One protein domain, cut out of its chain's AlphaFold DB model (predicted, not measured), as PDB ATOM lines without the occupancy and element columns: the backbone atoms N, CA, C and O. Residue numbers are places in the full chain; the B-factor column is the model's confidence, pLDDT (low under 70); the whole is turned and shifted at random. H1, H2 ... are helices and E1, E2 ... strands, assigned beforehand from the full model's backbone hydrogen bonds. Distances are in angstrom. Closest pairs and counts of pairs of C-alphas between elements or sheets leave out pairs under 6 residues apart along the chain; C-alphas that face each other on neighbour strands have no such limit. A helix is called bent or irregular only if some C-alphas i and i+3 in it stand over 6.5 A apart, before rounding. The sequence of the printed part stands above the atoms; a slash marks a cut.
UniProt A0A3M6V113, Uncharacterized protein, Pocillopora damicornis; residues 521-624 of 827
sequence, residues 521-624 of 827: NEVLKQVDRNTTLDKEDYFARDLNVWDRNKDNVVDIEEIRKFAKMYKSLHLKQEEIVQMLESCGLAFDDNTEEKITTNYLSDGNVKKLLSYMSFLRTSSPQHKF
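Overview. This is residues 521 to 624 of the 827 residues of an uncharacterized protein of Pocillopora damicornis (UniProt A0A3M6V113). The long helix H6 is the core piece of a compact helical body, and helices H1, H4 and H5 pack on it at steep angles. H4 and H5 meet near their first residues in a V whose open ends both reach H6, the three making a triangle; a small two-strand pairing, E1 with E2, sits beside the start of H4. The printed part has 104 residues, with six named helices and two named strands in the order H1, H2, H3, E1, H4, H5, E2, H6; E1 and E2 are antiparallel, and the class is mostly helix. The whole is compact, with a radius of gyration of the C-alphas of 12.8 A and spans of 32 by 29 by 24 A.

Along the chain. H1 is residues 521 to 527, beginning at C-alpha 521 at (81.008, 150.347, 154.825). H2, residues 535 to 541, is irregular: C-alphas 536 and 539 are 7.5 A apart. H3 is residues 543 to 546, and E1 residues 553 to 555. H4, residues 556 to 567, is 15.6 A long and begins at C-alpha 556 at (94.626, 136.536, 143.812). H5, residues 573 to 583, is also 15.6 A long. E2 is residues 594 to 596. H6, residues 602 to 618, is 23.8 A long and ends at C-alpha 618 at (93.764, 153.481, 157.488).

Arrangement. H6 is the hub, touching four other helices. H1 touches it at a steep tilt of 43 degrees, opposite ways, closest at the C-alphas of Leu 524 and Lys 607, 6.3 A apart. H5 touches residues 604 to 611 of H6 at a steep tilt of 58 degrees, opposite ways; the closest C-alphas, of Cys 583 and Lys 607, are 6.0 A apart. Residues 563 to 567 of H4 touch residues 612 to 616 of H6 at 67 degrees, only just short of about perpendicular; the closest C-alphas, of Lys 567 and Met 612, are 6.9 A apart. H2 and H6 only just touch, with 3 pairs of C-alphas within 8 A, the closest those of Arg 541 and Asp 602, 6.8 A apart. H4 and H5 touch about perpendicular, at 77 degrees, closest at the C-alphas of Ile 556 and Ile 576, 6.7 A apart. H3 touches H4, with the C-alphas of Trp 546 and Glu 558 closest at 6.1 A. Between E1 and E2, N 554 and O 595 are within hydrogen-bond range at 2.9 A, as are N 595 and O 554 at 3.0 A. H1, H4, H5 and H6 have every O i to N i+4 pair within hydrogen-bond range, H2 has 0 of 3 but 3 of 4 O i to N i+3 pairs, and H3 is too short for an O i to N i+4 pair.

Size, cuts and confidence. The C-alphas farthest apart, of Lys 535 and Asn 590, are 35.0 A apart. The printed part has no cut, and no link is long. The mean pLDDT of the printed part is 76.2; residues 586 to 600, which include E2, are among those under 70.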
ATOM      1  N   ASN A 521      82.368 150.558 155.314       76.19
ATOM      2  CA  ASN A 521      81.008 150.347 154.825       76.19
ATOM      3  C   ASN A 521      80.366 151.642 154.302       76.19
ATOM      4  O   ASN A 521      79.486 151.573 153.451       76.19
ATOM      5  N   GLU A 522      80.742 152.819 154.809       75.81
ATOM      6  CA  GLU A 522      80.271 154.107 154.289       75.81
ATOM      7  C   GLU A 522      80.987 154.480 152.985       75.81
ATOM      8  O   GLU A 522      80.332 154.932 152.046       75.81
ATOM      9  N   VAL A 523      82.299 154.224 152.892       77.62
ATOM     10  CA  VAL A 523      83.088 154.417 151.660       77.62
ATOM     11  C   VAL A 523      82.505 153.585 150.515       77.62
ATOM     12  O   VAL A 523      82.196 154.122 149.451       77.62
ATOM     13  N   LEU A 524      82.255 152.292 150.739       81.12
ATOM     14  CA  LEU A 524      81.676 151.408 149.721       81.12
ATOM     15  C   LEU A 524      80.235 151.815 149.350       81.12
ATOM     16  O   LEU A 524      79.916 151.897 148.163       81.12
ATOM     17  N   LYS A 525      79.406 152.225 150.325       80.56
ATOM     18  CA  LYS A 525      78.063 152.798 150.073       80.56
ATOM     19  C   LYS A 525      78.087 154.148 149.342       80.56
ATOM     20  O   LYS A 525      77.047 154.563 148.826       80.56
ATOM     21  N   GLN A 526      79.214 154.865 149.319       78.25
ATOM     22  CA  GLN A 526      79.402 156.058 148.486       78.25
ATOM     23  C   GLN A 526      79.731 155.659 147.035       78.25
ATOM     24  O   GLN A 526      79.189 156.272 146.116       78.25
ATOM     25  N   VAL A 527      80.499 154.583 146.818       78.50
ATOM     26  CA  VAL A 527      80.751 154.011 145.479       78.50
ATOM     27  C   VAL A 527      79.478 153.430 144.852       78.50
ATOM     28  O   VAL A 527      79.209 153.700 143.686       78.50
ATOM     29  N   ASP A 528      78.630 152.733 145.618       78.81
ATOM     30  CA  ASP A 528      77.328 152.228 145.130       78.81
ATOM     31  C   ASP A 528      76.388 153.341 144.609       78.81
ATOM     32  O   ASP A 528      75.451 153.066 143.862       78.81
ATOM     33  N   ARG A 529      76.627 154.607 144.987       77.69
ATOM     34  CA  ARG A 529      75.863 155.782 144.517       77.69
ATOM     35  C   ARG A 529      76.499 156.488 143.318       77.69
ATOM     36  O   ARG A 529      75.829 157.298 142.683       77.69
ATOM     37  N   ASN A 530      77.774 156.228 143.033       79.88
ATOM     38  CA  ASN A 530      78.508 156.785 141.899       79.88
ATOM     39  C   ASN A 530      79.560 155.774 141.419       79.88
ATOM     40  O   ASN A 530      80.731 155.837 141.800       79.88
ATOM     41  N   THR A 531      79.116 154.850 140.571       74.75
ATOM     42  CA  THR A 531      79.925 153.760 140.014       74.75
ATOM     43  C   THR A 531      80.869 154.201 138.895       74.75
ATOM     44  O   THR A 531      81.738 153.424 138.509       74.75
ATOM     45  N   THR A 532      80.740 155.424 138.372       77.62
ATOM     46  CA  THR A 532      81.631 155.952 137.331       77.62
ATOM     47  C   THR A 532      83.035 156.137 137.893       77.62
ATOM     48  O   THR A 532      83.213 156.858 138.877       77.62
ATOM     49  N   LEU A 533      84.039 155.507 137.278       76.81
ATOM     50  CA  LEU A 533      85.445 155.703 137.646       76.81
ATOM     51  C   LEU A 533      85.855 157.178 137.542       76.81
ATOM     52  O   LEU A 533      85.331 157.930 136.722       76.81
ATOM     53  N   ASP A 534      86.807 157.589 138.372       75.81
ATOM     54  CA  ASP A 534      87.396 158.924 138.289       75.81
ATOM     55  C   ASP A 534      88.493 158.930 137.206       75.81
ATOM     56  O   ASP A 534      89.105 157.894 136.935       75.81
ATOM     57  N   LYS A 535      88.736 160.076 136.548       73.06
ATOM     58  CA  LYS A 535      89.591 160.151 135.337       73.06
ATOM     59  C   LYS A 535      90.996 159.561 135.524       73.06
ATOM     60  O   LYS A 535      91.545 159.000 134.583       73.06
ATOM     61  N   GLU A 536      91.562 159.694 136.722       69.06
ATOM     62  CA  GLU A 536      92.899 159.198 137.076       69.06
ATOM     63  C   GLU A 536      92.962 157.664 137.168       69.06
ATOM     64  O   GLU A 536      94.014 157.082 136.927       69.06
ATOM     65  N   ASP A 537      91.835 157.003 137.448       76.62
ATOM     66  CA  ASP A 537      91.711 155.545 137.574       76.62
ATOM     67  C   ASP A 537      91.182 154.871 136.287       76.62
ATOM     68  O   ASP A 537      90.996 153.656 136.245       76.62
ATOM     69  N   TYR A 538      90.981 155.622 135.194       77.62
ATOM     70  CA  TYR A 538      90.496 155.087 133.909       77.62
ATOM     71  C   TYR A 538      91.385 153.986 133.307       77.62
ATOM     72  O   TYR A 538      90.869 153.144 132.573       77.62
ATOM     73  N   PHE A 539      92.686 153.957 133.617       79.81
ATOM     74  CA  PHE A 539      93.589 152.889 133.168       79.81
ATOM     75  C   PHE A 539      93.166 151.510 133.703       79.81
ATOM     76  O   PHE A 539      93.341 150.506 133.022       79.81
ATOM     77  N   ALA A 540      92.540 151.457 134.884       80.50
ATOM     78  CA  ALA A 540      92.094 150.219 135.518       80.50
ATOM     79  C   ALA A 540      90.834 149.607 134.870       80.50
ATOM     80  O   ALA A 540      90.365 148.570 135.337       80.50
ATOM     81  N   ARG A 541      90.291 150.216 133.801       76.06
ATOM     82  CA  ARG A 541      89.298 149.581 132.915       76.06
ATOM     83  C   ARG A 541      89.906 148.548 131.970       76.06
ATOM     84  O   ARG A 541      89.183 147.684 131.486       76.06
ATOM     85  N   ASP A 542      91.193 148.666 131.645       78.56
ATOM     86  CA  ASP A 542      91.844 147.717 130.746       78.56
ATOM     87  C   ASP A 542      92.107 146.403 131.492       78.56
ATOM     88  O   ASP A 542      92.861 146.353 132.466       78.56
ATOM     89  N   LEU A 543      91.483 145.321 131.020       72.19
ATOM     90  CA  LEU A 543      91.640 143.987 131.591       72.19
ATOM     91  C   LEU A 543      93.104 143.524 131.577       72.19
ATOM     92  O   LEU A 543      93.504 142.851 132.517       72.19
ATOM     93  N   ASN A 544      93.925 143.965 130.610       75.75
ATOM     94  CA  ASN A 544      95.363 143.647 130.532       75.75
ATOM     95  C   ASN A 544      96.191 144.221 131.704       75.75
ATOM     96  O   ASN A 544      97.376 143.909 131.837       75.75
ATOM     97  N   VAL A 545      95.609 145.112 132.516       77.31
ATOM     98  CA  VAL A 545      96.238 145.684 133.718       77.31
ATOM     99  C   VAL A 545      96.005 144.790 134.945       77.31
ATOM    100  O   VAL A 545      96.818 144.800 135.871       77.31
ATOM    101  N   TRP A 546      94.926 144.000 134.931       79.88
ATOM    102  CA  TRP A 546      94.588 143.018 135.961       79.88
ATOM    103  C   TRP A 546      95.073 141.622 135.548       79.88
ATOM    104  O   TRP A 546      95.987 141.095 136.173       79.88
ATOM    105  N   ASP A 547      94.529 141.078 134.456       80.75
ATOM    106  CA  ASP A 547      94.980 139.840 133.813       80.75
ATOM    107  C   ASP A 547      96.336 140.097 133.126       80.75
ATOM    108  O   ASP A 547      96.424 140.681 132.038       80.75
ATOM    109  N   ARG A 548      97.421 139.697 133.801       76.69
ATOM    110  CA  ARG A 548      98.802 139.813 133.308       76.69
ATOM    111  C   ARG A 548      99.206 138.585 132.493       76.69
ATOM    112  O   ARG A 548     100.089 138.701 131.638       76.69
ATOM    113  N   ASN A 549      98.638 137.418 132.792       79.19
ATOM    114  CA  ASN A 549      99.028 136.136 132.201       79.19
ATOM    115  C   ASN A 549      98.317 135.842 130.856       79.19
ATOM    116  O   ASN A 549      98.875 135.148 130.003       79.19
ATOM    117  N   LYS A 550      97.164 136.482 130.639       80.81
ATOM    118  CA  LYS A 550      96.242 136.416 129.495       80.81
ATOM    119  C   LYS A 550      95.430 135.122 129.373       80.81
ATOM    120  O   LYS A 550      95.072 134.730 128.258       80.81
ATOM    121  N   ASP A 551      95.092 134.478 130.497       82.44
ATOM    122  CA  ASP A 551      94.123 133.368 130.541       82.44
ATOM    123  C   ASP A 551      92.649 133.829 130.544       82.44
ATOM    124  O   ASP A 551      91.758 132.994 130.382       82.44
ATOM    125  N   ASN A 552      92.376 135.144 130.561       74.88
ATOM    126  CA  ASN A 552      91.047 135.784 130.628       74.88
ATOM    127  C   ASN A 552      90.341 135.616 131.985       74.88
ATOM    128  O   ASN A 552      89.127 135.846 132.108       74.88
ATOM    129  N   VAL A 553      91.112 135.258 133.007       77.75
ATOM    130  CA  VAL A 553      90.726 135.198 134.412       77.75
ATOM    131  C   VAL A 553      91.622 136.175 135.181       77.75
ATOM    132  O   VAL A 553      92.689 136.547 134.711       77.75
ATOM    133  N   VAL A 554      91.183 136.621 136.354       80.38
ATOM    134  CA  VAL A 554      92.023 137.377 137.288       80.38
ATOM    135  C   VAL A 554      92.104 136.588 138.588       80.38
ATOM    136  O   VAL A 554      91.072 136.261 139.183       80.38
ATOM    137  N   ASP A 555      93.322 136.245 139.002       82.75
ATOM    138  CA  ASP A 555      93.581 135.505 140.243       82.75
ATOM    139  C   ASP A 555      94.071 136.401 141.402       82.75
ATOM    140  O   ASP A 555      94.325 137.601 141.249       82.75
ATOM    141  N   ILE A 556      94.174 135.824 142.605       82.69
ATOM    142  CA  ILE A 556      94.626 136.536 143.812       82.69
ATOM    143  C   ILE A 556      96.035 137.131 143.650       82.69
ATOM    144  O   ILE A 556      96.307 138.218 144.160       82.69
ATOM    145  N   GLU A 557      96.940 136.449 142.955       82.62
ATOM    146  CA  GLU A 557      98.329 136.872 142.772       82.62
ATOM    147  C   GLU A 557      98.441 138.022 141.749       82.62
ATOM    148  O   GLU A 557      99.300 138.900 141.869       82.62
ATOM    149  N   GLU A 558      97.526 138.090 140.787       85.12
ATOM    150  CA  GLU A 558      97.355 139.233 139.892       85.12
ATOM    151  C   GLU A 558      96.737 140.449 140.597       85.12
ATOM    152  O   GLU A 558      97.258 141.561 140.463       85.12
ATOM    153  N   ILE A 559      95.725 140.255 141.453       85.94
ATOM    154  CA  ILE A 559      95.185 141.326 142.313       85.94
ATOM    155  C   ILE A 559      96.267 141.855 143.273       85.94
ATOM    156  O   ILE A 559      96.393 143.069 143.462       85.94
ATOM    157  N   ARG A 560      97.099 140.964 143.833       82.94
ATOM    158  CA  ARG A 560      98.259 141.305 144.678       82.94
ATOM    159  C   ARG A 560      99.265 142.178 143.921       82.94
ATOM    160  O   ARG A 560      99.675 143.227 144.425       82.94
ATOM    161  N   LYS A 561      99.608 141.801 142.683       80.00
ATOM    162  CA  LYS A 561     100.475 142.588 141.783       80.00
ATOM    163  C   LYS A 561      99.875 143.944 141.424       80.00
ATOM    164  O   LYS A 561     100.599 144.940 141.461       80.00
ATOM    165  N   PHE A 562      98.576 144.014 141.128       84.44
ATOM    166  CA  PHE A 562      97.887 145.279 140.865       84.44
ATOM    167  C   PHE A 562      97.982 146.218 142.079       84.44
ATOM    168  O   PHE A 562      98.408 147.368 141.946       84.44
ATOM    169  N   ALA A 563      97.637 145.721 143.272       81.62
ATOM    170  CA  ALA A 563      97.655 146.497 144.510       81.62
ATOM    171  C   ALA A 563      99.057 147.059 144.814       81.62
ATOM    172  O   ALA A 563      99.199 148.244 145.142       81.62
ATOM    173  N   LYS A 564     100.101 146.240 144.622       68.44
ATOM    174  CA  LYS A 564     101.503 146.634 144.815       68.44
ATOM    175  C   LYS A 564     101.979 147.647 143.776       68.44
ATOM    176  O   LYS A 564     102.578 148.651 144.154       68.44
ATOM    177  N   MET A 565     101.668 147.441 142.497       70.81
ATOM    178  CA  MET A 565     102.115 148.322 141.412       70.81
ATOM    179  C   MET A 565     101.393 149.677 141.393       70.81
ATOM    180  O   MET A 565     102.051 150.712 141.321       70.81
ATOM    181  N   TYR A 566     100.059 149.691 141.473       73.69
ATOM    182  CA  TYR A 566      99.257 150.895 141.208       73.69
ATOM    183  C   TYR A 566      98.778 151.633 142.460       73.69
ATOM    184  O   TYR A 566      98.422 152.809 142.374       73.69
ATOM    185  N   LYS A 567      98.764 150.978 143.629       72.44
ATOM    186  CA  LYS A 567      98.373 151.602 144.909       72.44
ATOM    187  C   LYS A 567      99.464 151.502 145.992       72.44
ATOM    188  O   LYS A 567      99.267 152.036 147.080       72.44
ATOM    189  N   SER A 568     100.624 150.906 145.686       69.44
ATOM    190  CA  SER A 568     101.768 150.720 146.603       69.44
ATOM    191  C   SER A 568     101.431 149.921 147.870       69.44
ATOM    192  O   SER A 568     101.915 150.239 148.960       69.44
ATOM    193  N   LEU A 569     100.589 148.892 147.709       75.44
ATOM    194  CA  LEU A 569     100.085 148.039 148.785       75.44
ATOM    195  C   LEU A 569     100.673 146.628 148.767       75.44
ATOM    196  O   LEU A 569     100.714 145.975 147.730       75.44
ATOM    197  N   HIS A 570     101.042 146.124 149.937       75.12
ATOM    198  CA  HIS A 570     101.309 144.709 150.171       75.12
ATOM    199  C   HIS A 570     100.075 144.087 150.835       75.12
ATOM    200  O   HIS A 570      99.677 144.547 151.902       75.12
ATOM    201  N   LEU A 571      99.465 143.075 150.206       78.31
ATOM    202  CA  LEU A 571      98.252 142.400 150.690       78.31
ATOM    203  C   LEU A 571      98.451 140.879 150.713       78.31
ATOM    204  O   LEU A 571      98.921 140.289 149.733       78.31
ATOM    205  N   LYS A 572      98.058 140.239 151.814       78.81
ATOM    206  CA  LYS A 572      98.067 138.776 151.949       78.81
ATOM    207  C   LYS A 572      96.919 138.130 151.172       78.81
ATOM    208  O   LYS A 572      95.991 138.803 150.731       78.81
ATOM    209  N   GLN A 573      96.982 136.809 151.010       80.19
ATOM    210  CA  GLN A 573      95.937 136.004 150.365       80.19
ATOM    211  C   GLN A 573      94.562 136.262 150.997       80.19
ATOM    212  O   GLN A 573      93.618 136.662 150.324       80.19
ATOM    213  N   GLU A 574      94.490 136.119 152.317       78.38
ATOM    214  CA  GLU A 574      93.273 136.198 153.120       78.38
ATOM    215  C   GLU A 574      92.687 137.618 153.116       78.38
ATOM    216  O   GLU A 574      91.473 137.800 153.139       78.38
ATOM    217  N   GLU A 575      93.547 138.634 153.027       82.62
ATOM    218  CA  GLU A 575      93.156 140.047 152.953       82.62
ATOM    219  C   GLU A 575      92.586 140.415 151.573       82.62
ATOM    220  O   GLU A 575      91.714 141.280 151.481       82.62
ATOM    221  N   ILE A 576      93.033 139.739 150.506       85.06
ATOM    222  CA  ILE A 576      92.460 139.869 149.159       85.06
ATOM    223  C   ILE A 576      91.098 139.167 149.089       85.06
ATOM    224  O   ILE A 576      90.152 139.758 148.570       85.06
ATOM    225  N   VAL A 577      90.958 137.973 149.681       82.75
ATOM    226  CA  VAL A 577      89.653 137.301 149.843       82.75
ATOM    227  C   VAL A 577      88.678 138.206 150.609       82.75
ATOM    228  O   VAL A 577      87.607 138.527 150.099       82.75
ATOM    229  N   GLN A 578      89.082 138.721 151.776       83.25
ATOM    230  CA  GLN A 578      88.264 139.629 152.585       83.25
ATOM    231  C   GLN A 578      87.897 140.924 151.839       83.25
ATOM    232  O   GLN A 578      86.776 141.420 151.972       83.25
ATOM    233  N   MET A 579      88.816 141.486 151.043       88.56
ATOM    234  CA  MET A 579      88.541 142.652 150.195       88.56
ATOM    235  C   MET A 579      87.433 142.366 149.182       88.56
ATOM    236  O   MET A 579      86.540 143.198 149.006       88.56
ATOM    237  N   LEU A 580      87.486 141.208 148.524       85.94
ATOM    238  CA  LEU A 580      86.507 140.799 147.523       85.94
ATOM    239  C   LEU A 580      85.128 140.610 148.157       85.94
ATOM    240  O   LEU A 580      84.187 141.297 147.747       85.94
ATOM    241  N   GLU A 581      85.039 139.813 149.225       82.69
ATOM    242  CA  GLU A 581      83.811 139.625 150.010       82.69
ATOM    243  C   GLU A 581      83.203 140.974 150.431       82.69
ATOM    244  O   GLU A 581      82.018 141.233 150.212       82.69
ATOM    245  N   SER A 582      84.033 141.880 150.963       82.88
ATOM    246  CA  SER A 582      83.613 143.215 151.411       82.88
ATOM    247  C   SER A 582      83.111 144.106 150.270       82.88
ATOM    248  O   SER A 582      82.215 144.923 150.475       82.88
ATOM    249  N   CYS A 583      83.656 143.960 149.058       84.12
ATOM    250  CA  CYS A 583      83.179 144.670 147.868       84.12
ATOM    251  C   CYS A 583      81.858 144.098 147.313       84.12
ATOM    252  O   CYS A 583      81.238 144.729 146.449       84.12
ATOM    253  N   GLY A 584      81.409 142.938 147.806       77.94
ATOM    254  CA  GLY A 584      80.297 142.176 147.236       77.94
ATOM    255  C   GLY A 584      80.707 141.364 146.004       77.94
ATOM    256  O   GLY A 584      79.891 141.165 145.106       77.94
ATOM    257  N   LEU A 585      81.975 140.949 145.939       78.25
ATOM    258  CA  LEU A 585      82.555 140.129 144.880       78.25
ATOM    259  C   LEU A 585      82.840 138.728 145.432       78.25
ATOM    260  O   LEU A 585      83.356 138.586 146.537       78.25
ATOM    261  N   ALA A 586      82.523 137.703 144.649       65.06
ATOM    262  CA  ALA A 586      82.823 136.309 144.957       65.06
ATOM    263  C   ALA A 586      83.678 135.704 143.836       65.06
ATOM    264  O   ALA A 586      83.621 136.159 142.690       65.06
ATOM    265  N   PHE A 587      84.456 134.678 144.171       65.88
ATOM    266  CA  PHE A 587      85.052 133.783 143.180       65.88
ATOM    267  C   PHE A 587      83.959 132.907 142.542       65.88
ATOM    268  O   PHE A 587      82.885 132.745 143.124       65.88
ATOM    269  N   ASP A 588      84.210 132.349 141.356       61.34
ATOM    270  CA  ASP A 588      83.275 131.387 140.751       61.34
ATOM    271  C   ASP A 588      83.236 130.093 141.583       61.34
ATOM    272  O   ASP A 588      84.286 129.523 141.887       61.34
ATOM    273  N   ASP A 589      82.032 129.611 141.917       54.00
ATOM    274  CA  ASP A 589      81.785 128.399 142.719       54.00
ATOM    275  C   ASP A 589      82.528 127.140 142.211       54.00
ATOM    276  O   ASP A 589      82.660 126.158 142.943       54.00
ATOM    277  N   ASN A 590      82.994 127.141 140.955       54.47
ATOM    278  CA  ASN A 590      83.647 126.007 140.297       54.47
ATOM    279  C   ASN A 590      85.173 126.158 140.140       54.47
ATOM    280  O   ASN A 590      85.807 125.235 139.623       54.47
ATOM    281  N   THR A 591      85.778 127.285 140.541       51.66
ATOM    282  CA  THR A 591      87.226 127.521 140.375       51.66
ATOM    283  C   THR A 591      87.874 128.159 141.594       51.66
ATOM    284  O   THR A 591      87.534 129.272 141.990       51.66
ATOM    285  N   GLU A 592      88.886 127.470 142.116       56.03
ATOM    286  CA  GLU A 592      89.719 127.885 143.245       56.03
ATOM    287  C   GLU A 592      90.276 129.309 143.030       56.03
ATOM    288  O   GLU A 592      91.075 129.543 142.124       56.03
ATOM    289  N   GLU A 593      89.823 130.259 143.858       61.16
ATOM    290  CA  GLU A 593      90.388 131.615 144.004       61.16
ATOM    291  C   GLU A 593      90.483 132.461 142.708       61.16
ATOM    292  O   GLU A 593      91.330 133.353 142.585       61.16
ATOM    293  N   LYS A 594      89.587 132.217 141.739       66.56
ATOM    294  CA  LYS A 594      89.590 132.859 140.411       66.56
ATOM    295  C   LYS A 594      88.317 133.669 140.112       66.56
ATOM    296  O   LYS A 594      87.202 133.248 140.421       66.56
ATOM    297  N   ILE A 595      88.488 134.844 139.493       67.25
ATOM    298  CA  ILE A 595      87.406 135.755 139.077       67.25
ATOM    299  C   ILE A 595      87.392 135.865 137.553       67.25
ATOM    300  O   ILE A 595      88.395 136.227 136.940       67.25
ATOM    301  N   THR A 596      86.249 135.605 136.918       61.81
ATOM    302  CA  THR A 596      86.113 135.809 135.469       61.81
ATOM    303  C   THR A 596      86.012 137.298 135.125       61.81
ATOM    304  O   THR A 596      85.330 138.076 135.794       61.81
ATOM    305  N   THR A 597      86.681 137.711 134.048       57.72
ATOM    306  CA  THR A 597      86.836 139.123 133.633       57.72
ATOM    307  C   THR A 597      85.521 139.901 133.470       57.72
ATOM    308  O   THR A 597      85.495 141.111 133.697       57.72
ATOM    309  N   ASN A 598      84.402 139.217 133.203       58.59
ATOM    310  CA  ASN A 598      83.046 139.787 133.177       58.59
ATOM    311  C   ASN A 598      82.622 140.497 134.483       58.59
ATOM    312  O   ASN A 598      81.703 141.316 134.456       58.59
ATOM    313  N   TYR A 599      83.264 140.210 135.622       61.16
ATOM    314  CA  TYR A 599      82.970 140.865 136.901       61.16
ATOM    315  C   TYR A 599      83.667 142.227 137.087       61.16
ATOM    316  O   TYR A 599      83.253 142.993 137.963       61.16
ATOM    317  N   LEU A 600      84.661 142.593 136.268       68.00
ATOM    318  CA  LEU A 600      85.392 143.870 136.365       68.00
ATOM    319  C   LEU A 600      84.653 145.040 135.685       68.00
ATOM    320  O   LEU A 600      85.191 145.761 134.851       68.00
ATOM    321  N   SER A 601      83.393 145.251 136.073       77.50
ATOM    322  CA  SER A 601      82.646 146.463 135.713       77.50
ATOM    323  C   SER A 601      83.232 147.713 136.386       77.50
ATOM    324  O   SER A 601      83.786 147.619 137.483       77.50
ATOM    325  N   ASP A 602      83.031 148.894 135.787       78.44
ATOM    326  CA  ASP A 602      83.425 150.212 136.329       78.44
ATOM    327  C   ASP A 602      83.170 150.358 137.840       78.44
ATOM    328  O   ASP A 602      84.053 150.777 138.588       78.44
ATOM    329  N   GLY A 603      81.977 149.967 138.307       80.12
ATOM    330  CA  GLY A 603      81.601 150.058 139.718       80.12
ATOM    331  C   GLY A 603      82.370 149.089 140.618       80.12
ATOM    332  O   GLY A 603      82.755 149.459 141.725       80.12
ATOM    333  N   ASN A 604      82.643 147.874 140.141       84.38
ATOM    334  CA  ASN A 604      83.396 146.864 140.887       84.38
ATOM    335  C   ASN A 604      84.888 147.214 140.939       84.38
ATOM    336  O   ASN A 604      85.497 147.160 142.008       84.38
ATOM    337  N   VAL A 605      85.445 147.688 139.821       86.06
ATOM    338  CA  VAL A 605      86.784 148.288 139.757       86.06
ATOM    339  C   VAL A 605      86.862 149.466 140.735       86.06
ATOM    340  O   VAL A 605      87.751 149.499 141.583       86.06
ATOM    341  N   LYS A 606      85.883 150.385 140.736       87.31
ATOM    342  CA  LYS A 606      85.871 151.523 141.668       87.31
ATOM    343  C   LYS A 606      85.797 151.091 143.136       87.31
ATOM    344  O   LYS A 606      86.453 151.718 143.971       87.31
ATOM    345  N   LYS A 607      85.069 150.017 143.470       87.44
ATOM    346  CA  LYS A 607      85.056 149.439 144.828       87.44
ATOM    347  C   LYS A 607      86.431 148.920 145.236       87.44
ATOM    348  O   LYS A 607      86.917 149.328 146.288       87.44
ATOM    349  N   LEU A 608      87.084 148.118 144.392       88.06
ATOM    350  CA  LEU A 608      88.436 147.603 144.642       88.06
ATOM    351  C   LEU A 608      89.441 148.741 144.864       88.06
ATOM    352  O   LEU A 608      90.146 148.766 145.871       88.06
ATOM    353  N   LEU A 609      89.457 149.738 143.976       88.25
ATOM    354  CA  LEU A 609      90.363 150.888 144.073       88.25
ATOM    355  C   LEU A 609      90.074 151.758 145.306       88.25
ATOM    356  O   LEU A 609      91.009 152.300 145.902       88.25
ATOM    357  N   SER A 610      88.810 151.853 145.729       84.62
ATOM    358  CA  SER A 610      88.404 152.560 146.952       84.62
ATOM    359  C   SER A 610      88.785 151.794 148.220       84.62
ATOM    360  O   SER A 610      89.300 152.402 149.152       84.62
ATOM    361  N   TYR A 611      88.608 150.468 148.248       87.31
ATOM    362  CA  TYR A 611      89.032 149.602 149.355       87.31
ATOM    363  C   TYR A 611      90.557 149.631 149.518       87.31
ATOM    364  O   TYR A 611      91.067 149.847 150.617       87.31
ATOM    365  N   MET A 612      91.300 149.510 148.413       85.88
ATOM    366  CA  MET A 612      92.755 149.683 148.394       85.88
ATOM    367  C   MET A 612      93.159 151.077 148.900       85.88
ATOM    368  O   MET A 612      94.022 151.198 149.767       85.88
ATOM    369  N   SER A 613      92.516 152.145 148.421       82.19
ATOM    370  CA  SER A 613      92.821 153.518 148.860       82.19
ATOM    371  C   SER A 613      92.481 153.769 150.335       82.19
ATOM    372  O   SER A 613      93.195 154.523 151.003       82.19
ATOM    373  N   PHE A 614      91.448 153.099 150.859       80.94
ATOM    374  CA  PHE A 614      91.149 153.043 152.286       80.94
ATOM    375  C   PHE A 614      92.283 152.346 153.043       80.94
ATOM    376  O   PHE A 614      92.911 153.005 153.863       80.94
ATOM    377  N   LEU A 615      92.646 151.095 152.717       77.56
ATOM    378  CA  LEU A 615      93.759 150.395 153.385       77.56
ATOM    379  C   LEU A 615      95.061 151.209 153.348       77.56
ATOM    380  O   LEU A 615      95.720 151.373 154.371       77.56
ATOM    381  N   ARG A 616      95.390 151.825 152.207       71.56
ATOM    382  CA  ARG A 616      96.574 152.688 152.039       71.56
ATOM    383  C   ARG A 616      96.617 153.875 153.007       71.56
ATOM    384  O   ARG A 616      97.682 154.454 153.207       71.56
ATOM    385  N   THR A 617      95.489 154.268 153.593       66.94
ATOM    386  CA  THR A 617      95.399 155.396 154.530       66.94
ATOM    387  C   THR A 617      95.127 154.931 155.966       66.94
ATOM    388  O   THR A 617      95.873 155.344 156.857       66.94
ATOM    389  N   SER A 618      94.180 154.011 156.178       68.81
ATOM    390  CA  SER A 618      93.764 153.481 157.488       68.81
ATOM    391  C   SER A 618      94.632 152.344 158.048       68.81
ATOM    392  O   SER A 618      94.654 152.155 159.261       68.81
ATOM    393  N   SER A 619      95.367 151.610 157.205       71.06
ATOM    394  CA  SER A 619      96.134 150.418 157.586       71.06
ATOM    395  C   SER A 619      97.645 150.620 157.374       71.06
ATOM    396  O   SER A 619      98.125 150.652 156.237       71.06
ATOM    397  N   PRO A 620      98.441 150.802 158.446       71.00
ATOM    398  CA  PRO A 620      99.886 150.994 158.335       71.00
ATOM    399  C   PRO A 620     100.642 149.828 157.691       71.00
ATOM    400  O   PRO A 620     101.493 150.071 156.835       71.00
ATOM    401  N   GLN A 621     100.314 148.582 158.056       69.25
ATOM    402  CA  GLN A 621     101.085 147.386 157.683       69.25
ATOM    403  C   GLN A 621     101.033 147.023 156.190       69.25
ATOM    404  O   GLN A 621     101.784 146.162 155.745       69.25
ATOM    405  N   HIS A 622     100.162 147.668 155.407       70.50
ATOM    406  CA  HIS A 622     100.049 147.429 153.963       70.50
ATOM    407  C   HIS A 622     100.870 148.411 153.115       70.50
ATOM    408  O   HIS A 622     100.982 148.215 151.910       70.50
ATOM    409  N   LYS A 623     101.431 149.478 153.697       73.19
ATOM    410  CA  LYS A 623     102.167 150.531 152.964       73.19
ATOM    411  C   LYS A 623     103.575 150.068 152.581       73.19
ATOM    412  O   LYS A 623     104.250 149.466 153.401       73.19
ATOM    413  N   PHE A 624     104.099 150.483 151.424       71.88
ATOM    414  CA  PHE A 624     105.521 150.260 151.090       71.88
ATOM    415  C   PHE A 624     106.503 150.978 152.047       71.88
ATOM    416  O   PHE A 624     107.608 150.497 152.320       71.88
TER     417      PHE A 624